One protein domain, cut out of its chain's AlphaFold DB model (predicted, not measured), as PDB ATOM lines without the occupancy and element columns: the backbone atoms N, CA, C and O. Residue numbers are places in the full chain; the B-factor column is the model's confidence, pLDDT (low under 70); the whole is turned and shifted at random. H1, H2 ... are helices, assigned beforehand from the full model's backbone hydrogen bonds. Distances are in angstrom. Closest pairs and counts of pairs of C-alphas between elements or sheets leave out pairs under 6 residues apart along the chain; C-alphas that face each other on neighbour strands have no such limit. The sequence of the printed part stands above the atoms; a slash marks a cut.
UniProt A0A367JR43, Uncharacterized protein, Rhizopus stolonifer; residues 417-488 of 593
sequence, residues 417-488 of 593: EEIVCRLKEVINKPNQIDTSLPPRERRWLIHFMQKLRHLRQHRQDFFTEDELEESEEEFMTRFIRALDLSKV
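AT A GLANCE: This is residues 417 to 488 of the 593 residues of an uncharacterized protein of Rhizopus stolonifer (UniProt A0A367JR43). One long helix, H2, crosses over two shorter antiparallel helices, H1 and H4, which stand side by side, with short H3 beyond H4; the packing is loose, with few contacts. The printed part has 72 residues with four named helices, in the order H1, H2, H3, H4, which hold 49 of them, and no named strand; the class is all helix. The whole is only just compact, close to loose, with radius of gyration 13.1 A and spans of 39 by 31 by 17 A.

HOW THE PARTS SIT: H2, residues 439 to 458, and H1, residues 417 to 428, are near each other. H2 is close but not clearly touching to H4, residues 472 to 483: the closest C-alphas, Leu 452 and Met 476, are 7.5 A apart, at a steep tilt of 69 degrees, only just short of perpendicular. H1 and H4 touch, closest at the C-alphas of Val 420 and Thr 477, 5.8 A, at a shallow tilt of 20 degrees, opposite ways. H3, residues 465 to 469, is close but not clearly touching to H4, with the closest C-alphas, Glu 467 and Phe 475, 7.8 A apart. Every O i to N i+4 pair is within hydrogen-bond range in H1, H3 and H4, and 15 of 16 in H2.

IN THESE COORDINATES: H2 spans 28.6 A from C-alpha 439 at (37.940, 25.036, 104.611). H1 spans 16.4 A, H3 6.5 A, and H4 16.6 A to C-alpha 483 at (55.652, 38.973, 106.545).

THE WHOLE: The printed part has no cut and no long link. Residues 435 to 441, of which 439 to 441 belong to H2, and 461 to 466 stand free. Mean pLDDT of the printed part is 73.4; 20 residues are under 70, among them 430 to 437.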
ATOM      1  N   GLU A 417      46.619  42.836 108.769       81.50
ATOM      2  CA  GLU A 417      45.715  43.186 109.870       81.50
ATOM      3  C   GLU A 417      44.496  42.258 109.931       81.50
ATOM      4  O   GLU A 417      44.039  41.899 111.012       81.50
ATOM      5  N   GLU A 418      44.013  41.774 108.785       78.12
ATOM      6  CA  GLU A 418      42.936  40.785 108.744       78.12
ATOM      7  C   GLU A 418      43.400  39.430 109.302       78.12
ATOM      8  O   GLU A 418      42.675  38.791 110.067       78.12
ATOM      9  N   ILE A 419      44.630  39.003 108.988       76.00
ATOM     10  CA  ILE A 419      45.219  37.794 109.585       76.00
ATOM     11  C   ILE A 419      45.414  37.984 111.094       76.00
ATOM     12  O   ILE A 419      45.123  37.061 111.851       76.00
ATOM     13  N   VAL A 420      45.880  39.154 111.541       81.56
ATOM     14  CA  VAL A 420      46.062  39.467 112.970       81.56
ATOM     15  C   VAL A 420      44.726  39.426 113.714       81.56
ATOM     16  O   VAL A 420      44.640  38.785 114.759       81.56
ATOM     17  N   CYS A 421      43.662  40.027 113.178       81.06
ATOM     18  CA  CYS A 421      42.326  39.944 113.777       81.06
ATOM     19  C   CYS A 421      41.864  38.485 113.917       81.06
ATOM     20  O   CYS A 421      41.479  38.055 115.004       81.06
ATOM     21  N   ARG A 422      42.010  37.688 112.851       76.00
ATOM     22  CA  ARG A 422      41.666  36.255 112.855       76.00
ATOM     23  C   ARG A 422      42.533  35.446 113.826       76.00
ATOM     24  O   ARG A 422      42.054  34.508 114.456       76.00
ATOM     25  N   LEU A 423      43.813  35.793 113.977       76.06
ATOM     26  CA  LEU A 423      44.715  35.175 114.951       76.06
ATOM     27  C   LEU A 423      44.192  35.394 116.375       76.06
ATOM     28  O   LEU A 423      44.101  34.435 117.143       76.06
ATOM     29  N   LYS A 424      43.819  36.633 116.710       79.69
ATOM     30  CA  LYS A 424      43.270  36.975 118.029       79.69
ATOM     31  C   LYS A 424      41.990  36.199 118.318       79.69
ATOM     32  O   LYS A 424      41.803  35.726 119.433       79.69
ATOM     33  N   GLU A 425      41.138  35.995 117.318       76.56
ATOM     34  CA  GLU A 425      39.940  35.160 117.455       76.56
ATOM     35  C   GLU A 425      40.277  33.693 117.751       76.56
ATOM     36  O   GLU A 425      39.686  33.103 118.654       76.56
ATOM     37  N   VAL A 426      41.252  33.104 117.051       73.88
ATOM     38  CA  VAL A 426      41.655  31.700 117.269       73.88
ATOM     39  C   VAL A 426      42.344  31.504 118.623       73.88
ATOM     40  O   VAL A 426      42.129  30.474 119.264       73.88
ATOM     41  N   ILE A 427      43.157  32.466 119.071       72.50
ATOM     42  CA  ILE A 427      43.816  32.426 120.387       72.50
ATOM     43  C   ILE A 427      42.776  32.552 121.508       72.50
ATOM     44  O   ILE A 427      42.786  31.747 122.437       72.50
ATOM     45  N   ASN A 428      41.842  33.500 121.391       76.19
ATOM     46  CA  ASN A 428      40.848  33.775 122.431       76.19
ATOM     47  C   ASN A 428      39.674  32.780 122.438       76.19
ATOM     48  O   ASN A 428      39.023  32.603 123.468       76.19
ATOM     49  N   LYS A 429      39.374  32.129 121.305       71.69
ATOM     50  CA  LYS A 429      38.237  31.203 121.150       71.69
ATOM     51  C   LYS A 429      38.616  29.936 120.361       71.69
ATOM     52  O   LYS A 429      38.059  29.682 119.289       71.69
ATOM     53  N   PRO A 430      39.487  29.062 120.900       64.38
ATOM     54  CA  PRO A 430      39.990  27.885 120.181       64.38
ATOM     55  C   PRO A 430      38.893  26.890 119.745       64.38
ATOM     56  O   PRO A 430      39.076  26.167 118.767       64.38
ATOM     57  N   ASN A 431      37.735  26.887 120.422       60.59
ATOM     58  CA  ASN A 431      36.611  25.978 120.160       60.59
ATOM     59  C   ASN A 431      35.475  26.589 119.311       60.59
ATOM     60  O   ASN A 431      34.534  25.880 118.967       60.59
ATOM     61  N   GLN A 432      35.548  27.878 118.961       60.25
ATOM     62  CA  GLN A 432      34.531  28.594 118.168       60.25
ATOM     63  C   GLN A 432      35.167  29.253 116.938       60.25
ATOM     64  O   GLN A 432      34.941  30.424 116.652       60.25
ATOM     65  N   ILE A 433      36.017  28.508 116.229       59.28
ATOM     66  CA  ILE A 433      36.635  29.012 115.000       59.28
ATOM     67  C   ILE A 433      35.534  29.192 113.954       59.28
ATOM     68  O   ILE A 433      34.861  28.219 113.603       59.28
ATOM     69  N   ASP A 434      35.399  30.423 113.464       58.25
ATOM     70  CA  ASP A 434      34.378  30.842 112.511       58.25
ATOM     71  C   ASP A 434      34.263  29.873 111.314       58.25
ATOM     72  O   ASP A 434      35.242  29.543 110.630       58.25
ATOM     73  N   THR A 435      33.049  29.366 111.091       57.50
ATOM     74  CA  THR A 435      32.689  28.477 109.977       57.50
ATOM     75  C   THR A 435      32.536  29.212 108.646       57.50
ATOM     76  O   THR A 435      32.381  28.548 107.623       57.50
ATOM     77  N   SER A 436      32.592  30.548 108.638       60.19
ATOM     78  CA  SER A 436      32.484  31.380 107.432       60.19
ATOM     79  C   SER A 436      33.682  31.246 106.477       60.19
ATOM     80  O   SER A 436      33.551  31.493 105.278       60.19
ATOM     81  N   LEU A 437      34.849  30.818 106.978       60.72
ATOM     82  CA  LEU A 437      36.058  30.689 106.167       60.72
ATOM     83  C   LEU A 437      36.017  29.465 105.246       60.72
ATOM     84  O   LEU A 437      35.681  28.360 105.690       60.72
ATOM     85  N   PRO A 438      36.512  29.593 103.998       71.00
ATOM     86  CA  PRO A 438      36.753  28.442 103.148       71.00
ATOM     87  C   PRO A 438      37.605  27.394 103.892       71.00
ATOM     88  O   PRO A 438      38.669  27.726 104.431       71.00
ATOM     89  N   PRO A 439      37.230  26.098 103.882       69.50
ATOM     90  CA  PRO A 439      37.940  25.036 104.611       69.50
ATOM     91  C   PRO A 439      39.441  24.915 104.296       69.50
ATOM     92  O   PRO A 439      40.198  24.252 105.014       69.50
ATOM     93  N   ARG A 440      39.888  25.494 103.179       68.75
ATOM     94  CA  ARG A 440      41.292  25.548 102.762       68.75
ATOM     95  C   ARG A 440      42.084  26.619 103.517       68.75
ATOM     96  O   ARG A 440      43.184  26.320 103.975       68.75
ATOM     97  N   GLU A 441      41.528  27.815 103.677       68.38
ATOM     98  CA  GLU A 441      42.176  28.936 104.374       68.38
ATOM     99  C   GLU A 441      42.294  28.661 105.868       68.38
ATOM    100  O   GLU A 441      43.369  28.814 106.445       68.38
ATOM    101  N   ARG A 442      41.234  28.114 106.472       67.94
ATOM    102  CA  ARG A 442      41.244  27.693 107.878       67.94
ATOM    103  C   ARG A 442      42.342  26.665 108.165       67.94
ATOM    104  O   ARG A 442      43.084  26.796 109.135       67.94
ATOM    105  N   ARG A 443      42.492  25.653 107.298       72.31
ATOM    106  CA  ARG A 443      43.570  24.651 107.415       72.31
ATOM    107  C   ARG A 443      44.957  25.271 107.262       72.31
ATOM    108  O   ARG A 443      45.877  24.849 107.960       72.31
ATOM    109  N   TRP A 444      45.111  26.240 106.362       74.88
ATOM    110  CA  TRP A 444      46.371  26.954 106.187       74.88
ATOM    111  C   TRP A 444      46.731  27.766 107.434       74.88
ATOM    112  O   TRP A 444      47.840  27.606 107.934       74.88
ATOM    113  N   LEU A 445      45.791  28.547 107.977       71.31
ATOM    114  CA  LEU A 445      46.014  29.402 109.147       71.31
ATOM    115  C   LEU A 445      46.401  28.580 110.385       71.31
ATOM    116  O   LEU A 445      47.409  28.867 111.024       71.31
ATOM    117  N   ILE A 446      45.671  27.494 110.665       74.19
ATOM    118  CA  ILE A 446      45.980  26.587 111.784       74.19
ATOM    119  C   ILE A 446      47.377  25.975 111.619       74.19
ATOM    120  O   ILE A 446      48.171  25.967 112.559       74.19
ATOM    121  N   HIS A 447      47.705  25.480 110.422       76.06
ATOM    122  CA  HIS A 447      49.025  24.903 110.161       76.06
ATOM    123  C   HIS A 447      50.134  25.961 110.270       76.06
ATOM    124  O   HIS A 447      51.229  25.672 110.762       76.06
ATOM    125  N   PHE A 448      49.884  27.176 109.790       74.69
ATOM    126  CA  PHE A 448      50.818  28.291 109.871       74.69
ATOM    127  C   PHE A 448      51.116  28.642 111.335       74.69
ATOM    128  O   PHE A 448      52.281  28.651 111.730       74.69
ATOM    129  N   MET A 449      50.079  28.779 112.163       74.44
ATOM    130  CA  MET A 449      50.209  29.021 113.603       74.44
ATOM    131  C   MET A 449      50.963  27.901 114.327       74.44
ATOM    132  O   MET A 449      51.876  28.172 115.103       74.44
ATOM    133  N   GLN A 450      50.641  26.634 114.052       78.88
ATOM    134  CA  GLN A 450      51.367  25.496 114.631       78.88
ATOM    135  C   GLN A 450      52.859  25.533 114.284       78.88
ATOM    136  O   GLN A 450      53.699  25.201 115.119       78.88
ATOM    137  N   LYS A 451      53.203  25.967 113.065       75.44
ATOM    138  CA  LYS A 451      54.597  26.095 112.634       75.44
ATOM    139  C   LYS A 451      55.323  27.216 113.381       75.44
ATOM    140  O   LYS A 451      56.476  27.023 113.754       75.44
ATOM    141  N   LEU A 452      54.660  28.346 113.622       74.06
ATOM    142  CA  LEU A 452      55.228  29.454 114.397       74.06
ATOM    143  C   LEU A 452      55.397  29.104 115.877       74.06
ATOM    144  O   LEU A 452      56.465  29.355 116.429       74.06
ATOM    145  N   ARG A 453      54.421  28.421 116.490       77.19
ATOM    146  CA  ARG A 453      54.563  27.871 117.852       77.19
ATOM    147  C   ARG A 453      55.749  26.926 117.956       77.19
ATOM    148  O   ARG A 453      56.559  27.058 118.864       77.19
ATOM    149  N   HIS A 454      55.877  26.009 116.998       78.50
ATOM    150  CA  HIS A 454      56.996  25.074 116.958       78.50
ATOM    151  C   HIS A 454      58.344  25.798 116.813       78.50
ATOM    152  O   HIS A 454      59.306  25.430 117.480       78.50
ATOM    153  N   LEU A 455      58.417  26.843 115.980       71.94
ATOM    154  CA  LEU A 455      59.619  27.670 115.858       71.94
ATOM    155  C   LEU A 455      59.968  28.349 117.187       71.94
ATOM    156  O   LEU A 455      61.101  28.224 117.631       71.94
ATOM    157  N   ARG A 456      58.998  28.986 117.851       73.00
ATOM    158  CA  ARG A 456      59.219  29.646 119.144       73.00
ATOM    159  C   ARG A 456      59.638  28.665 120.248       73.00
ATOM    160  O   ARG A 456      60.548  28.955 121.012       73.00
ATOM    161  N   GLN A 457      59.013  27.490 120.315       74.69
ATOM    162  CA  GLN A 457      59.292  26.484 121.349       74.69
ATOM    163  C   GLN A 457      60.652  25.798 121.185       74.69
ATOM    164  O   GLN A 457      61.301  25.491 122.178       74.69
ATOM    165  N   HIS A 458      61.079  25.526 119.950       65.62
ATOM    166  CA  HIS A 458      62.262  24.696 119.687       65.62
ATOM    167  C   HIS A 458      63.488  25.474 119.203       65.62
ATOM    168  O   HIS A 458      64.508  24.853 118.908       65.62
ATOM    169  N   ARG A 459      63.397  26.802 119.079       66.06
ATOM    170  CA  ARG A 459      64.500  27.669 118.640       66.06
ATOM    171  C   ARG A 459      64.690  28.874 119.557       66.06
ATOM    172  O   ARG A 459      64.807  29.999 119.086       66.06
ATOM    173  N   GLN A 460      64.674  28.635 120.869       65.56
ATOM    174  CA  GLN A 460      64.854  29.677 121.891       65.56
ATOM    175  C   GLN A 460      66.190  30.427 121.739       65.56
ATOM    176  O   GLN A 460      66.261  31.607 122.049       65.56
ATOM    177  N   ASP A 461      67.202  29.788 121.143       66.25
ATOM    178  CA  ASP A 461      68.499  30.366 120.764       66.25
ATOM    179  C   ASP A 461      68.415  31.521 119.744       66.25
ATOM    180  O   ASP A 461      69.400  32.223 119.487       66.25
ATOM    181  N   PHE A 462      67.254  31.723 119.117       66.31
ATOM    182  CA  PHE A 462      67.022  32.815 118.171       66.31
ATOM    183  C   PHE A 462      66.458  34.080 118.800       66.31
ATOM    184  O   PHE A 462      66.440  35.101 118.114       66.31
ATOM    185  N   PHE A 463      66.024  34.010 120.052       68.38
ATOM    186  CA  PHE A 463      65.320  35.079 120.740       68.38
ATOM    187  C   PHE A 463      66.231  35.690 121.804       68.38
ATOM    188  O   PHE A 463      66.982  34.987 122.479       68.38
ATOM    189  N   THR A 464      66.178  37.009 121.931       70.81
ATOM    190  CA  THR A 464      66.728  37.719 123.095       70.81
ATOM    191  C   THR A 464      65.893  37.426 124.348       70.81
ATOM    192  O   THR A 464      64.762  36.955 124.228       70.81
ATOM    193  N   GLU A 465      66.428  37.689 125.546       69.38
ATOM    194  CA  GLU A 465      65.679  37.504 126.804       69.38
ATOM    195  C   GLU A 465      64.349  38.281 126.773       69.38
ATOM    196  O   GLU A 465      63.295  37.688 126.999       69.38
ATOM    197  N   ASP A 466      64.373  39.533 126.306       70.62
ATOM    198  CA  ASP A 466      63.179  40.368 126.103       70.62
ATOM    199  C   ASP A 466      62.147  39.737 125.138       70.62
ATOM    200  O   ASP A 466      60.938  39.821 125.346       70.62
ATOM    201  N   GLU A 467      62.596  39.083 124.060       70.38
ATOM    202  CA  GLU A 467      61.705  38.427 123.086       70.38
ATOM    203  C   GLU A 467      61.168  37.074 123.576       70.38
ATOM    204  O   GLU A 467      60.140  36.595 123.088       70.38
ATOM    205  N   LEU A 468      61.858  36.426 124.516       69.31
ATOM    206  CA  LEU A 468      61.361  35.216 125.171       69.31
ATOM    207  C   LEU A 468      60.228  35.548 126.150       69.31
ATOM    208  O   LEU A 468      59.291  34.748 126.269       69.31
ATOM    209  N   GLU A 469      60.295  36.724 126.780       76.50
ATOM    210  CA  GLU A 469      59.279  37.271 127.687       76.50
ATOM    211  C   GLU A 469      58.040  37.840 126.960       76.50
ATOM    212  O   GLU A 469      56.961  37.893 127.553       76.50
ATOM    213  N   GLU A 470      58.145  38.190 125.667       79.69
ATOM    214  CA  GLU A 470      57.034  38.670 124.816       79.69
ATOM    215  C   GLU A 470      55.855  37.676 124.798       79.69
ATOM    216  O   GLU A 470      56.050  36.469 124.648       79.69
ATOM    217  N   SER A 471      54.598  38.121 124.881       81.50
ATOM    218  CA  SER A 471      53.458  37.183 124.843       81.50
ATOM    219  C   SER A 471      53.351  36.440 123.495       81.50
ATOM    220  O   SER A 471      53.889  36.865 122.470       81.50
ATOM    221  N   GLU A 472      52.670  35.283 123.454       78.06
ATOM    222  CA  GLU A 472      52.476  34.544 122.188       78.06
ATOM    223  C   GLU A 472      51.733  35.394 121.145       78.06
ATOM    224  O   GLU A 472      52.087  35.375 119.966       78.06
ATOM    225  N   GLU A 473      50.733  36.165 121.579       80.62
ATOM    226  CA  GLU A 473      49.953  37.050 120.711       80.62
ATOM    227  C   GLU A 473      50.812  38.169 120.110       80.62
ATOM    228  O   GLU A 473      50.727  38.416 118.902       80.62
ATOM    229  N   GLU A 474      51.645  38.826 120.921       81.88
ATOM    230  CA  GLU A 474      52.525  39.915 120.475       81.88
ATOM    231  C   GLU A 474      53.545  39.416 119.452       81.88
ATOM    232  O   GLU A 474      53.596  39.951 118.340       81.88
ATOM    233  N   PHE A 475      54.230  38.306 119.751       81.19
ATOM    234  CA  PHE A 475      55.189  37.691 118.831       81.19
ATOM    235  C   PHE A 475      54.543  37.343 117.482       81.19
ATOM    236  O   PHE A 475      55.063  37.671 116.412       81.19
ATOM    237  N   MET A 476      53.384  36.680 117.513       80.38
ATOM    238  CA  MET A 476      52.673  36.276 116.299       80.38
ATOM    239  C   MET A 476      52.197  37.488 115.493       80.38
ATOM    240  O   MET A 476      52.301  37.488 114.266       80.38
ATOM    241  N   THR A 477      51.704  38.526 116.170       82.56
ATOM    242  CA  THR A 477      51.260  39.776 115.542       82.56
ATOM    243  C   THR A 477      52.423  40.485 114.857       82.56
ATOM    244  O   THR A 477      52.320  40.846 113.681       82.56
ATOM    245  N   ARG A 478      53.551  40.629 115.561       83.44
ATOM    246  CA  ARG A 478      54.794  41.200 115.033       83.44
ATOM    247  C   ARG A 478      55.280  40.428 113.810       83.44
ATOM    248  O   ARG A 478      55.545  41.028 112.771       83.44
ATOM    249  N   PHE A 479      55.293  39.101 113.891       81.38
ATOM    250  CA  PHE A 479      55.736  38.248 112.796       81.38
ATOM    251  C   PHE A 479      54.823  38.324 111.561       81.38
ATOM    252  O   PHE A 479      55.312  38.426 110.437       81.38
ATOM    253  N   ILE A 480      53.496  38.296 111.736       80.94
ATOM    254  CA  ILE A 480      52.537  38.420 110.622       80.94
ATOM    255  C   ILE A 480      52.690  39.772 109.925       80.94
ATOM    256  O   ILE A 480      52.715  39.819 108.694       80.94
ATOM    257  N   ARG A 481      52.837  40.853 110.698       83.38
ATOM    258  CA  ARG A 481      53.094  42.191 110.153       83.38
ATOM    259  C   ARG A 481      54.407  42.241 109.385       83.38
ATOM    260  O   ARG A 481      54.428  42.768 108.281       83.38
ATOM    261  N   ALA A 482      55.462  41.619 109.905       81.12
ATOM    262  CA  ALA A 482      56.746  41.536 109.216       81.12
ATOM    263  C   ALA A 482      56.697  40.693 107.930       81.12
ATOM    264  O   ALA A 482      57.483  40.926 107.019       81.12
ATOM    265  N   LEU A 483      55.792  39.719 107.801       78.75
ATOM    266  CA  LEU A 483      55.652  38.973 106.545       78.75
ATOM    267  C   LEU A 483      55.051  39.802 105.408       78.75
ATOM    268  O   LEU A 483      55.305  39.456 104.258       78.75
ATOM    269  N   ASP A 484      54.219  40.800 105.729       78.06
ATOM    270  CA  ASP A 484      53.490  41.685 104.808       78.06
ATOM    271  C   ASP A 484      53.279  41.116 103.390       78.06
ATOM    272  O   ASP A 484      53.726  41.662 102.378       78.06
ATOM    273  N   LEU A 485      52.613  39.956 103.315       73.81
ATOM    274  CA  LEU A 485      52.475  39.198 102.066       73.81
ATOM    275  C   LEU A 485      51.738  39.996 100.982       73.81
ATOM    276  O   LEU A 485      51.904  39.714  99.799       73.81
ATOM    277  N   SER A 486      50.959  41.002 101.388       71.19
ATOM    278  CA  SER A 486      50.226  41.906 100.504       71.19
ATOM    279  C   SER A 486      51.137  42.730  99.586       71.19
ATOM    280  O   SER A 486      50.731  43.080  98.476       71.19
ATOM    281  N   LYS A 487      52.374  42.998 100.024       75.06
ATOM    282  CA  LYS A 487      53.377  43.770  99.279       75.06
ATOM    283  C   LYS A 487      54.317  42.909  98.436       75.06
ATOM    284  O   LYS A 487      55.084  43.450  97.645       75.06
ATOM    285  N   VAL A 488      54.263  41.581  98.565       74.44
ATOM    286  CA  VAL A 488      55.021  40.668  97.698       74.44
ATOM    287  C   VAL A 488      54.259  40.513  96.383       74.44
ATOM    288  O   VAL A 488      53.412  39.632  96.232       74.44
TER     289      VAL A 488